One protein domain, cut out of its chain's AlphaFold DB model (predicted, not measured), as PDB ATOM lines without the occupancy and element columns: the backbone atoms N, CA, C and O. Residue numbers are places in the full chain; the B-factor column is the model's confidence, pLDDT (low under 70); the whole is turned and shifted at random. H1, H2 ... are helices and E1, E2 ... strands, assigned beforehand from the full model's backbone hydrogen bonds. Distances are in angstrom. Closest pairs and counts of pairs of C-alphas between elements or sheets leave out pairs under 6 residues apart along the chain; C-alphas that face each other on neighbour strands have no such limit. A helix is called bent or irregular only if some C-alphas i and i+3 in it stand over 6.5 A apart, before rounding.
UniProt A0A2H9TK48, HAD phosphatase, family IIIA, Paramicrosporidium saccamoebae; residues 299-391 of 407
ATOM      1  N   ASP A 299      -5.859  10.911  10.019       84.56
ATOM      2  CA  ASP A 299      -6.414   9.592  10.369       84.56
ATOM      3  C   ASP A 299      -7.457   9.036   9.378       84.56
ATOM      4  O   ASP A 299      -8.150   8.053   9.665       84.56
ATOM      5  N   HIS A 300      -7.542   9.627   8.183       86.88
ATOM      6  CA  HIS A 300      -8.489   9.286   7.129       86.88
ATOM      7  C   HIS A 300      -9.964   9.319   7.559       86.88
ATOM      8  O   HIS A 300     -10.771   8.502   7.094       86.88
ATOM      9  N   LEU A 301     -10.311  10.231   8.470       88.12
ATOM     10  CA  LEU A 301     -11.657  10.352   9.025       88.12
ATOM     11  C   LEU A 301     -12.680  10.768   7.963       88.12
ATOM     12  O   LEU A 301     -13.748  10.159   7.891       88.12
ATOM     13  N   HIS A 302     -12.355  11.739   7.100       86.44
ATOM     14  CA  HIS A 302     -13.271  12.171   6.041       86.44
ATOM     15  C   HIS A 302     -13.499  11.067   5.018       86.44
ATOM     16  O   HIS A 302     -14.615  10.866   4.542       86.44
ATOM     17  N   ALA A 303     -12.450  10.321   4.690       87.56
ATOM     18  CA  ALA A 303     -12.578   9.211   3.776       87.56
ATOM     19  C   ALA A 303     -13.422   8.061   4.347       87.56
ATOM     20  O   ALA A 303     -14.239   7.525   3.609       87.56
ATOM     21  N   ARG A 304     -13.323   7.745   5.649       89.19
ATOM     22  CA  ARG A 304     -14.216   6.758   6.296       89.19
ATOM     23  C   ARG A 304     -15.679   7.201   6.280       89.19
ATOM     24  O   ARG A 304     -16.552   6.410   5.947       89.19
ATOM     25  N   GLN A 305     -15.946   8.475   6.569       89.69
ATOM     26  CA  GLN A 305     -17.302   9.038   6.500       89.69
ATOM     27  C   GLN A 305     -17.880   8.990   5.076       89.69
ATOM     28  O   GLN A 305     -19.065   8.712   4.877       89.69
ATOM     29  N   LEU A 306     -17.051   9.251   4.061       84.69
ATOM     30  CA  LEU A 306     -17.457   9.140   2.658       84.69
ATOM     31  C   LEU A 306     -17.691   7.689   2.236       84.69
ATOM     32  O   LEU A 306     -18.644   7.422   1.513       84.69
ATOM     33  N   GLU A 307     -16.869   6.757   2.713       86.25
ATOM     34  CA  GLU A 307     -17.055   5.319   2.486       86.25
ATOM     35  C   GLU A 307     -18.380   4.829   3.080       86.25
ATOM     36  O   GLU A 307     -19.136   4.144   2.393       86.25
ATOM     37  N   GLU A 308     -18.704   5.237   4.311       84.56
ATOM     38  CA  GLU A 308     -19.974   4.905   4.970       84.56
ATOM     39  C   GLU A 308     -21.188   5.522   4.261       84.56
ATOM     40  O   GLU A 308     -22.220   4.867   4.127       84.56
ATOM     41  N   SER A 309     -21.080   6.768   3.791       84.25
ATOM     42  CA  SER A 309     -22.207   7.473   3.162       84.25
ATOM     43  C   SER A 309     -22.449   7.086   1.702       84.25
ATOM     44  O   SER A 309     -23.601   7.029   1.275       84.25
ATOM     45  N   LEU A 310     -21.391   6.826   0.927       79.06
ATOM     46  CA  LEU A 310     -21.484   6.488  -0.497       79.06
ATOM     47  C   LEU A 310     -21.505   4.977  -0.753       79.06
ATOM     48  O   LEU A 310     -21.886   4.560  -1.846       79.06
ATOM     49  N   GLY A 311     -21.064   4.159   0.207       78.12
ATOM     50  CA  GLY A 311     -20.881   2.719   0.015       78.12
ATOM     51  C   GLY A 311     -19.776   2.370  -0.989       78.12
ATOM     52  O   GLY A 311     -19.753   1.255  -1.510       78.12
ATOM     53  N   LEU A 312     -18.880   3.318  -1.291       80.81
ATOM     54  CA  LEU A 312     -17.787   3.165  -2.250       80.81
ATOM     55  C   LEU A 312     -16.433   3.332  -1.553       80.81
ATOM     56  O   LEU A 312     -16.285   4.260  -0.759       80.81
ATOM     57  N   PRO A 313     -15.424   2.502  -1.878       84.25
ATOM     58  CA  PRO A 313     -14.081   2.652  -1.332       84.25
ATOM     59  C   PRO A 313     -13.446   3.980  -1.766       84.25
ATOM     60  O   PRO A 313     -13.530   4.373  -2.934       84.25
ATOM     61  N   ILE A 314     -12.759   4.654  -0.840       88.12
ATOM     62  CA  ILE A 314     -12.004   5.882  -1.109       88.12
ATOM     63  C   ILE A 314     -10.517   5.529  -1.216       88.12
ATOM     64  O   ILE A 314      -9.900   5.021  -0.276       88.12
ATOM     65  N   ILE A 315      -9.908   5.825  -2.364       88.88
ATOM     66  CA  ILE A 315      -8.486   5.552  -2.598       88.88
ATOM     67  C   ILE A 315      -7.653   6.425  -1.657       88.88
ATOM     68  O   ILE A 315      -7.754   7.652  -1.680       88.88
ATOM     69  N   ARG A 316      -6.820   5.786  -0.832       89.56
ATOM     70  CA  ARG A 316      -5.852   6.472   0.029       89.56
ATOM     71  C   ARG A 316      -4.576   6.752  -0.759       89.56
ATOM     72  O   ARG A 316      -4.047   5.852  -1.410       89.56
ATOM     73  N   HIS A 317      -4.077   7.981  -0.700       88.50
ATOM     74  CA  HIS A 317      -2.932   8.429  -1.492       88.50
ATOM     75  C   HIS A 317      -2.009   9.346  -0.696       88.50
ATOM     76  O   HIS A 317      -2.429  10.057   0.216       88.50
ATOM     77  N   ARG A 318      -0.715   9.316  -1.036       84.81
ATOM     78  CA  ARG A 318       0.297  10.125  -0.344       84.81
ATOM     79  C   ARG A 318       0.381  11.548  -0.891       84.81
ATOM     80  O   ARG A 318       0.726  12.471  -0.156       84.81
ATOM     81  N   TRP A 319       0.088  11.722  -2.175       84.88
ATOM     82  CA  TRP A 319       0.230  12.984  -2.895       84.88
ATOM     83  C   TRP A 319      -1.097  13.410  -3.509       84.88
ATOM     84  O   TRP A 319      -1.868  12.582  -3.968       84.88
ATOM     85  N   LYS A 320      -1.364  14.715  -3.582       86.25
ATOM     86  CA  LYS A 320      -2.563  15.203  -4.275       86.25
ATOM     87  C   LYS A 320      -2.484  14.941  -5.779       86.25
ATOM     88  O   LYS A 320      -1.397  14.891  -6.360       86.25
ATOM     89  N   LYS A 321      -3.649  14.867  -6.428       86.12
ATOM     90  CA  LYS A 321      -3.743  14.812  -7.891       86.12
ATOM     91  C   LYS A 321      -3.060  16.050  -8.500       86.12
ATOM     92  O   LYS A 321      -3.304  17.150  -7.996       86.12
ATOM     93  N   PRO A 322      -2.244  15.916  -9.560       84.69
ATOM     94  CA  PRO A 322      -2.079  14.748 -10.437       84.69
ATOM     95  C   PRO A 322      -1.016  13.706 -10.014       84.69
ATOM     96  O   PRO A 322      -0.784  12.759 -10.750       84.69
ATOM     97  N   MET A 323      -0.382  13.809  -8.845       85.81
ATOM     98  CA  MET A 323       0.838  13.041  -8.524       85.81
ATOM     99  C   MET A 323       0.607  11.681  -7.824       85.81
ATOM    100  O   MET A 323       1.524  11.166  -7.189       85.81
ATOM    101  N   CYS A 324      -0.595  11.099  -7.899       83.94
ATOM    102  CA  CYS A 324      -0.974   9.884  -7.148       83.94
ATOM    103  C   CYS A 324      -1.542   8.740  -7.994       83.94
ATOM    104  O   CYS A 324      -2.393   7.966  -7.551       83.94
ATOM    105  N   SER A 325      -1.082   8.618  -9.237       84.25
ATOM    106  CA  SER A 325      -1.514   7.538 -10.128       84.25
ATOM    107  C   SER A 325      -1.077   6.143  -9.661       84.25
ATOM    108  O   SER A 325      -1.763   5.159  -9.943       84.25
ATOM    109  N   ALA A 326       0.031   6.037  -8.921       83.62
ATOM    110  CA  ALA A 326       0.589   4.760  -8.469       83.62
ATOM    111  C   ALA A 326      -0.323   4.031  -7.462       83.62
ATOM    112  O   ALA A 326      -0.406   2.800  -7.460       83.62
ATOM    113  N   GLU A 327      -1.034   4.776  -6.616       83.75
ATOM    114  CA  GLU A 327      -1.925   4.234  -5.591       83.75
ATOM    115  C   GLU A 327      -3.241   3.689  -6.163       83.75
ATOM    116  O   GLU A 327      -3.866   2.821  -5.546       83.75
ATOM    117  N   ILE A 328      -3.633   4.133  -7.362       84.19
ATOM    118  CA  ILE A 328      -4.860   3.699  -8.041       84.19
ATOM    119  C   ILE A 328      -4.769   2.213  -8.400       84.19
ATOM    120  O   ILE A 328      -5.598   1.417  -7.961       84.19
ATOM    121  N   ALA A 329      -3.715   1.827  -9.125       75.38
ATOM    122  CA  ALA A 329      -3.476   0.443  -9.538       75.38
ATOM    123  C   ALA A 329      -3.364  -0.506  -8.331       75.38
ATOM    124  O   ALA A 329      -3.938  -1.594  -8.318       75.38
ATOM    125  N   LYS A 330      -2.676  -0.057  -7.270       78.06
ATOM    126  CA  LYS A 330      -2.508  -0.827  -6.030       78.06
ATOM    127  C   LYS A 330      -3.834  -1.070  -5.306       78.06
ATOM    128  O   LYS A 330      -4.043  -2.164  -4.793       78.06
ATOM    129  N   THR A 331      -4.703  -0.062  -5.243       77.81
ATOM    130  CA  THR A 331      -5.979  -0.147  -4.511       77.81
ATOM    131  C   THR A 331      -7.016  -0.963  -5.277       77.81
ATOM    132  O   THR A 331      -7.768  -1.720  -4.673       77.81
ATOM    133  N   LEU A 332      -7.037  -0.836  -6.604       77.50
ATOM    134  CA  LEU A 332      -7.995  -1.531  -7.463       77.50
ATOM    135  C   LEU A 332      -7.560  -2.955  -7.839       77.50
ATOM    136  O   LEU A 332      -8.381  -3.736  -8.319       77.50
ATOM    137  N   GLY A 333      -6.283  -3.305  -7.644       75.94
ATOM    138  CA  GLY A 333      -5.727  -4.576  -8.121       75.94
ATOM    139  C   GLY A 333      -5.703  -4.671  -9.652       75.94
ATOM    140  O   GLY A 333      -5.742  -5.767 -10.206       75.94
ATOM    141  N   THR A 334      -5.674  -3.524 -10.333       79.00
ATOM    142  CA  THR A 334      -5.720  -3.385 -11.793       79.00
ATOM    143  C   THR A 334      -4.411  -2.804 -12.325       79.00
ATOM    144  O   THR A 334      -3.577  -2.296 -11.576       79.00
ATOM    145  N   ASN A 335      -4.220  -2.852 -13.644       77.38
ATOM    146  CA  ASN A 335      -3.190  -2.065 -14.328       77.38
ATOM    147  C   ASN A 335      -3.806  -0.868 -15.077       77.38
ATOM    148  O   ASN A 335      -5.029  -0.743 -15.176       77.38
ATOM    149  N   ALA A 336      -2.960   0.012 -15.622       75.50
ATOM    150  CA  ALA A 336      -3.406   1.210 -16.335       75.50
ATOM    151  C   ALA A 336      -4.367   0.896 -17.498       75.50
ATOM    152  O   ALA A 336      -5.390   1.555 -17.654       75.50
ATOM    153  N   LEU A 337      -4.106  -0.186 -18.242       73.25
ATOM    154  CA  LEU A 337      -4.950  -0.629 -19.357       73.25
ATOM    155  C   LEU A 337      -6.321  -1.158 -18.915       73.25
ATOM    156  O   LEU A 337      -7.217  -1.245 -19.748       73.25
ATOM    157  N   GLN A 338      -6.478  -1.530 -17.645       76.44
ATOM    158  CA  GLN A 338      -7.711  -2.049 -17.046       76.44
ATOM    159  C   GLN A 338      -8.428  -1.010 -16.173       76.44
ATOM    160  O   GLN A 338      -9.411  -1.340 -15.514       76.44
ATOM    161  N   THR A 339      -7.940   0.233 -16.139       79.69
ATOM    162  CA  THR A 339      -8.446   1.277 -15.244       79.69
ATOM    163  C   THR A 339      -8.995   2.452 -16.042       79.69
ATOM    164  O   THR A 339      -8.357   2.941 -16.975       79.69
ATOM    165  N   VAL A 340     -10.181   2.920 -15.648       82.81
ATOM    166  CA  VAL A 340     -10.825   4.108 -16.216       82.81
ATOM    167  C   VAL A 340     -10.928   5.180 -15.138       82.81
ATOM    168  O   VAL A 340     -11.514   4.947 -14.083       82.81
ATOM    169  N   MET A 341     -10.383   6.362 -15.413       83.50
ATOM    170  CA  MET A 341     -10.533   7.545 -14.575       83.50
ATOM    171  C   MET A 341     -11.665   8.415 -15.119       83.50
ATOM    172  O   MET A 341     -11.615   8.870 -16.261       83.50
ATOM    173  N   VAL A 342     -12.677   8.680 -14.295       87.38
ATOM    174  CA  VAL A 342     -13.803   9.561 -14.635       87.38
ATOM    175  C   VAL A 342     -13.720  10.804 -13.755       87.38
ATOM    176  O   VAL A 342     -13.673  10.683 -12.532       87.38
ATOM    177  N   GLY A 343     -13.676  11.993 -14.356       85.44
ATOM    178  CA  GLY A 343     -13.485  13.234 -13.601       85.44
ATOM    179  C   GLY A 343     -13.850  14.499 -14.370       85.44
ATOM    180  O   GLY A 343     -14.020  14.485 -15.587       85.44
ATOM    181  N   ASP A 344     -13.975  15.605 -13.639       80.50
ATOM    182  CA  ASP A 344     -14.446  16.895 -14.159       80.50
ATOM    183  C   ASP A 344     -13.332  17.944 -14.326       80.50
ATOM    184  O   ASP A 344     -13.592  19.069 -14.756       80.50
ATOM    185  N   ARG A 345     -12.085  17.602 -13.973       81.44
ATOM    186  CA  ARG A 345     -10.919  18.495 -14.070       81.44
ATOM    187  C   ARG A 345      -9.927  18.012 -15.115       81.44
ATOM    188  O   ARG A 345      -9.435  16.884 -15.038       81.44
ATOM    189  N   LEU A 346      -9.556  18.896 -16.043       77.94
ATOM    190  CA  LEU A 346      -8.600  18.568 -17.102       77.94
ATOM    191  C   LEU A 346      -7.176  18.481 -16.553       77.94
ATOM    192  O   LEU A 346      -6.483  17.497 -16.805       77.94
ATOM    193  N   ALA A 347      -6.765  19.468 -15.755       79.12
ATOM    194  CA  ALA A 347      -5.392  19.561 -15.260       79.12
ATOM    195  C   ALA A 347      -5.043  18.557 -14.146       79.12
ATOM    196  O   ALA A 347      -3.874  18.426 -13.795       79.12
ATOM    197  N   THR A 348      -6.030  17.855 -13.576       82.94
ATOM    198  CA  THR A 348      -5.779  16.841 -12.540       82.94
ATOM    199  C   THR A 348      -6.219  15.457 -12.972       82.94
ATOM    200  O   THR A 348      -5.390  14.562 -13.035       82.94
ATOM    201  N   ASP A 349      -7.505  15.268 -13.267       82.62
ATOM    202  CA  ASP A 349      -8.081  13.932 -13.418       82.62
ATOM    203  C   ASP A 349      -7.735  13.357 -14.792       82.62
ATOM    204  O   ASP A 349      -7.203  12.255 -14.891       82.62
ATOM    205  N   VAL A 350      -7.965  14.144 -15.847       78.81
ATOM    206  CA  VAL A 350      -7.670  13.747 -17.232       78.81
ATOM    207  C   VAL A 350      -6.167  13.701 -17.485       78.81
ATOM    208  O   VAL A 350      -5.681  12.729 -18.057       78.81
ATOM    209  N   TRP A 351      -5.420  14.716 -17.036       78.69
ATOM    210  CA  TRP A 351      -3.963  14.724 -17.175       78.69
ATOM    211  C   TRP A 351      -3.347  13.511 -16.476       78.69
ATOM    212  O   TRP A 351      -2.709  12.706 -17.152       78.69
ATOM    213  N   MET A 352      -3.582  13.317 -15.173       86.69
ATOM    214  CA  MET A 352      -3.007  12.177 -14.450       86.69
ATOM    215  C   MET A 352      -3.337  10.849 -15.128       86.69
ATOM    216  O   MET A 352      -2.466   9.990 -15.259       86.69
ATOM    217  N   ALA A 353      -4.591  10.671 -15.548       76.75
ATOM    218  CA  ALA A 353      -5.019   9.452 -16.205       76.75
ATOM    219  C   ALA A 353      -4.228   9.180 -17.486       76.75
ATOM    220  O   ALA A 353      -3.691   8.086 -17.650       76.75
ATOM    221  N   ASN A 354      -4.079  10.194 -18.337       77.62
ATOM    222  CA  ASN A 354      -3.333  10.077 -19.584       77.62
ATOM    223  C   ASN A 354      -1.835   9.849 -19.340       77.62
ATOM    224  O   ASN A 354      -1.228   9.017 -20.009       77.62
ATOM    225  N   GLU A 355      -1.243  10.548 -18.368       79.31
ATOM    226  CA  GLU A 355       0.170  10.385 -18.001       79.31
ATOM    227  C   GLU A 355       0.462   8.974 -17.473       79.31
ATOM    228  O   GLU A 355       1.490   8.384 -17.793       79.31
ATOM    229  N   ALA A 356      -0.476   8.396 -16.723       78.00
ATOM    230  CA  ALA A 356      -0.375   7.043 -16.194       78.00
ATOM    231  C   ALA A 356      -0.812   5.942 -17.182       78.00
ATOM    232  O   ALA A 356      -0.758   4.764 -16.831       78.00
ATOM    233  N   GLY A 357      -1.252   6.294 -18.396       77.00
ATOM    234  CA  GLY A 357      -1.698   5.343 -19.423       77.00
ATOM    235  C   GLY A 357      -3.088   4.731 -19.189       77.00
ATOM    236  O   GLY A 357      -3.384   3.671 -19.743       77.00
ATOM    237  N   MET A 358      -3.923   5.364 -18.358       80.06
ATOM    238  CA  MET A 358      -5.319   4.989 -18.105       80.06
ATOM    239  C   MET A 358      -6.265   5.607 -19.141       80.06
ATOM    240  O   MET A 358      -5.979   6.659 -19.712       80.06
ATOM    241  N   LEU A 359      -7.441   5.000 -19.333       75.62
ATOM    242  CA  LEU A 359      -8.523   5.661 -20.067       75.62
ATOM    243  C   LEU A 359      -9.097   6.796 -19.208       75.62
ATOM    244  O   LEU A 359      -9.431   6.574 -18.045       75.62
ATOM    245  N   SER A 360      -9.257   7.989 -19.782       77.12
ATOM    246  CA  SER A 360      -9.876   9.134 -19.109       77.12
ATOM    247  C   SER A 360     -11.228   9.500 -19.728       77.12
ATOM    248  O   SER A 360     -11.379   9.561 -20.947       77.12
ATOM    249  N   ILE A 361     -12.229   9.756 -18.883       78.38
ATOM    250  CA  ILE A 361     -13.542  10.277 -19.281       78.38
ATOM    251  C   ILE A 361     -13.737  11.627 -18.598       78.38
ATOM    252  O   ILE A 361     -13.914  11.703 -17.381       78.38
ATOM    253  N   HIS A 362     -13.719  12.692 -19.399       79.19
ATOM    254  CA  HIS A 362     -14.065  14.030 -18.937       79.19
ATOM    255  C   HIS A 362     -15.586  14.155 -18.824       79.19
ATOM    256  O   HIS A 362     -16.303  14.001 -19.814       79.19
ATOM    257  N   THR A 363     -16.082  14.527 -17.647       78.44
ATOM    258  CA  THR A 363     -17.501  14.825 -17.418       78.44
ATOM    259  C   THR A 363     -17.728  16.291 -17.082       78.44
ATOM    260  O   THR A 363     -16.866  16.953 -16.510       78.44
ATOM    261  N   LYS A 364     -18.932  16.800 -17.360       75.31
ATOM    262  CA  LYS A 364     -19.351  18.091 -16.800       75.31
ATOM    263  C   LYS A 364     -19.390  18.004 -15.272       75.31
ATOM    264  O   LYS A 364     -19.689  16.950 -14.715       75.31
ATOM    265  N   MET A 365     -19.130  19.130 -14.613       74.38
ATOM    266  CA  MET A 365     -19.282  19.257 -13.163       74.38
ATOM    267  C   MET A 365     -20.705  18.866 -12.742       74.38
ATOM    268  O   MET A 365     -21.676  19.339 -13.332       74.38
ATOM    269  N   LEU A 366     -20.816  18.026 -11.711       70.75
ATOM    270  CA  LEU A 366     -22.107  17.553 -11.199       70.75
ATOM    271  C   LEU A 366     -22.880  18.652 -10.455       70.75
ATOM    272  O   LEU A 366     -24.095  18.749 -10.587       70.75
ATOM    273  N   SER A 367     -22.185  19.490  -9.681       73.62
ATOM    274  CA  SER A 367     -22.768  20.626  -8.963       73.62
ATOM    275  C   SER A 367     -21.695  21.664  -8.645       73.62
ATOM    276  O   SER A 367     -20.586  21.304  -8.265       73.62
ATOM    277  N   SER A 368     -22.041  22.947  -8.761       68.31
ATOM    278  CA  SER A 368     -21.209  24.073  -8.312       68.31
ATOM    279  C   SER A 368     -21.572  24.565  -6.908       68.31
ATOM    280  O   SER A 368     -21.011  25.552  -6.436       68.31
ATOM    281  N   LYS A 369     -22.572  23.945  -6.273       65.00
ATOM    282  CA  LYS A 369     -23.051  24.314  -4.940       65.00
ATOM    283  C   LYS A 369     -22.021  23.845  -3.906       65.00
ATOM    284  O   LYS A 369     -21.631  22.685  -3.939       65.00
ATOM    285  N   ASP A 370     -21.578  24.760  -3.045       68.19
ATOM    286  CA  ASP A 370     -20.592  24.541  -1.970       68.19
ATOM    287  C   ASP A 370     -19.142  24.230  -2.416       68.19
ATOM    288  O   ASP A 370     -18.307  23.853  -1.594       68.19
ATOM    289  N   ASP A 371     -18.797  24.443  -3.694       65.44
ATOM    290  CA  ASP A 371     -17.423  24.282  -4.199       65.44
ATOM    291  C   ASP A 371     -16.611  25.591  -4.116       65.44
ATOM    292  O   ASP A 371     -17.149  26.701  -4.086       65.44
ATOM    293  N   ASN A 372     -15.282  25.477  -4.111       75.50
ATOM    294  CA  ASN A 372     -14.379  26.619  -4.031       75.50
ATOM    295  C   ASN A 372     -14.537  27.526  -5.277       75.50
ATOM    296  O   ASN A 372     -14.267  27.070  -6.396       75.50
ATOM    297  N   PRO A 373     -14.866  28.827  -5.116       75.69
ATOM    298  CA  PRO A 373     -15.072  29.752  -6.233       75.69
ATOM    299  C   PRO A 373     -13.887  29.836  -7.202       75.69
ATOM    300  O   PRO A 373     -14.075  30.002  -8.409       75.69
ATOM    301  N   ASN A 374     -12.659  29.692  -6.694       74.75
ATOM    302  CA  ASN A 374     -11.449  29.712  -7.517       74.75
ATOM    303  C   ASN A 374     -11.321  28.441  -8.369       74.75
ATOM    304  O   ASN A 374     -10.912  28.518  -9.527       74.75
ATOM    305  N   ALA A 375     -11.721  27.284  -7.833       69.75
ATOM    306  CA  ALA A 375     -11.712  26.021  -8.568       69.75
ATOM    307  C   ALA A 375     -12.776  25.999  -9.674       69.75
ATOM    308  O   ALA A 375     -12.519  25.496 -10.766       69.75
ATOM    309  N   VAL A 376     -13.951  26.591  -9.429       75.25
ATOM    310  CA  VAL A 376     -15.011  26.729 -10.442       75.25
ATOM    311  C   VAL A 376     -14.544  27.606 -11.610       75.25
ATOM    312  O   VAL A 376     -14.694  27.210 -12.764       75.25
ATOM    313  N   LYS A 377     -13.915  28.758 -11.330       78.38
ATOM    314  CA  LYS A 377     -13.378  29.654 -12.372       78.38
ATOM    315  C   LYS A 377     -12.263  29.005 -13.193       78.38
ATOM    316  O   LYS A 377     -12.257  29.138 -14.413       78.38
ATOM    317  N   LEU A 378     -11.343  28.290 -12.541       77.56
ATOM    318  CA  LEU A 378     -10.258  27.596 -13.236       77.56
ATOM    319  C   LEU A 378     -10.802  26.510 -14.175       77.56
ATOM    320  O   LEU A 378     -10.403  26.458 -15.331       77.56
ATOM    321  N   ARG A 379     -11.785  25.720 -13.729       74.94
ATOM    322  CA  ARG A 379     -12.458  24.717 -14.574       74.94
ATOM    323  C   ARG A 379     -13.185  25.331 -15.771       74.94
ATOM    324  O   ARG A 379     -13.142  24.780 -16.866       74.94
ATOM    325  N   GLN A 380     -13.851  26.472 -15.582       78.75
ATOM    326  CA  GLN A 380     -14.485  27.202 -16.685       78.75
ATOM    327  C   GLN A 380     -13.448  27.673 -17.710       78.75
ATOM    328  O   GLN A 380     -13.684  27.551 -18.909       78.75
ATOM    329  N   LEU A 381     -12.291  28.156 -17.246       79.94
ATOM    330  CA  LEU A 381     -11.180  28.537 -18.113       79.94
ATOM    331  C   LEU A 381     -10.603  27.328 -18.865       79.94
ATOM    332  O   LEU A 381     -10.422  27.412 -20.075       79.94
ATOM    333  N   GLU A 382     -10.356  26.207 -18.184       72.81
ATOM    334  CA  GLU A 382      -9.865  24.962 -18.798       72.81
ATOM    335  C   GLU A 382     -10.806  24.467 -19.907       72.81
ATOM    336  O   GLU A 382     -10.363  24.186 -21.021       72.81
ATOM    337  N   ASN A 383     -12.115  24.427 -19.635       70.56
ATOM    338  CA  ASN A 383     -13.121  24.008 -20.611       70.56
ATOM    339  C   ASN A 383     -13.257  24.995 -21.770       70.56
ATOM    340  O   ASN A 383     -13.372  24.578 -22.919       70.56
ATOM    341  N   TRP A 384     -13.174  26.298 -21.497       77.38
ATOM    342  CA  TRP A 384     -13.168  27.319 -22.541       77.38
ATOM    343  C   TRP A 384     -11.939  27.197 -23.453       77.38
ATOM    344  O   TRP A 384     -12.065  27.292 -24.676       77.38
ATOM    345  N   ILE A 385     -10.756  26.934 -22.883       71.25
ATOM    346  CA  ILE A 385      -9.534  26.652 -23.646       71.25
ATOM    347  C   ILE A 385      -9.730  25.395 -24.495       71.25
ATOM    348  O   ILE A 385      -9.401  25.421 -25.678       71.25
ATOM    349  N   LEU A 386     -10.299  24.320 -23.941       66.44
ATOM    350  CA  LEU A 386     -10.530  23.071 -24.669       66.44
ATOM    351  C   LEU A 386     -11.561  23.222 -25.797       66.44
ATOM    352  O   LEU A 386     -11.337  22.707 -26.885       66.44
ATOM    353  N   GLU A 387     -12.646  23.973 -25.604       67.56
ATOM    354  CA  GLU A 387     -13.614  24.271 -26.669       67.56
ATOM    355  C   GLU A 387     -13.000  25.135 -27.778       67.56
ATOM    356  O   GLU A 387     -13.295  24.950 -28.962       67.56
ATOM    357  N   ARG A 388     -12.119  26.073 -27.419       63.66
ATOM    358  CA  ARG A 388     -11.467  26.974 -28.377       63.66
ATOM    359  C   ARG A 388     -10.325  26.296 -29.129       63.66
ATOM    360  O   ARG A 388     -10.186  26.511 -30.330       63.66
ATOM    361  N   LEU A 389      -9.559  25.439 -28.458       59.00
ATOM    362  CA  LEU A 389      -8.576  24.564 -29.088       59.00
ATOM    363  C   LEU A 389      -9.255  23.454 -29.885       59.00
ATOM    364  O   LEU A 389      -8.757  23.138 -30.948       59.00
ATOM    365  N   GLY A 390     -10.395  22.921 -29.441       51.75
ATOM    366  CA  GLY A 390     -11.170  21.885 -30.131       51.75
ATOM    367  C   GLY A 390     -11.882  22.385 -31.390       51.75
ATOM    368  O   GLY A 390     -11.996  21.639 -32.355       51.75
ATOM    369  N   ARG A 391     -12.289  23.664 -31.434       43.53
ATOM    370  CA  ARG A 391     -12.770  24.329 -32.665       43.53
ATOM    371  C   ARG A 391     -11.640  24.727 -33.619       43.53
ATOM    372  O   ARG A 391     -11.878  24.821 -34.817       43.53
TER     373      ARG A 391
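What this domain is: This is residues 299 to 391 of the 407 residues of the protein "HAD phosphatase, family IIIA" of Paramicrosporidium saccamoebae (UniProt A0A2H9TK48). A small core of two parallel strands, E1 and E2, with the helix H3 packed on both of them, lies between two outlying helices: H1 at one end of the longest axis, away from the core, and the long H4 at the other, meeting H3 with a few residues. The short helix H2 lies near H3, and a long link, residues 311 to 324, runs from H1 to H2. The printed part has 93 residues, with four named helices and two named strands in the order H1, H2, E1, H3, E2, H4, and its class is mostly helix. It is only just compact, close to loose, with a radius of gyration of the C-alphas of 14.6 A, and spans 40 by 33 by 21 A.

Where its parts are: H1 takes residues 299 to 310, 18.8 A long, from C-alpha 299 at (-6.414, 9.592, 10.369); it is irregular, with C-alphas 299 and 302 8.5 A apart. H2 is residues 325 to 332, 11.5 A, and is neither bent nor irregular, but only just: C-alphas 326 and 329 are 6.0 A apart. E1 is residues 340 to 343, 9.9 A, beginning at C-alpha 340 at (-10.825, 4.108, -16.216). H3 is residues 346 to 355, 12.0 A, and only just irregular, with C-alphas 347 and 350 6.55 A apart. E2 is residues 359 to 362, 10.1 A. H4, the longest helix, is residues 373 to 391, 27.1 A, ending at C-alpha 391 at (-12.770, 24.329, -32.665).

How they stand to each other: E1 and E2 are parallel neighbours at 19 degrees, with N 341 and O 359 2.8 A apart and N 361 and O 341 2.8 A apart, both within hydrogen-bond range. With H3 between them along the chain they form a strand-helix-strand unit, two parallel neighbour strands joined through a helix, and its crossover is right-handed. The closest C-alphas of H3 and E2 are those of Val 350 and Ser 360, 5.4 A apart; those of H3 and E1 are Gly 343 and Asp 349, 5.5 A. H4 touches H3 with residues 379 to 383 alone, at a steep tilt of 61 degrees, the same way, and the closest C-alphas are those of Leu 346 and Glu 382, 6.7 A. H2 and H3 are close but not clearly touching, about perpendicular at 76 degrees, the closest C-alphas being those of Ser 325 and Met 352, 6.5 A. H1 is apart from H2, E1, H3, E2 and H4. In H4 every O i to N i+4 pair is within hydrogen-bond range; in H1 7 of 8 are, in H2 2 of 4 and in H3 4 of 6.

The domain as a whole: The two C-alphas farthest apart, those of Asp 299 and Arg 391, are 45.9 A apart. The printed part has no cut, and the link from H1 to H2 is long. Residues 369 to 374, of which 373 and 374 belong to H4, stand free. The mean pLDDT of the printed part is 78.5, and residues 368 to 371, 375 and 386 to 391 are under 70.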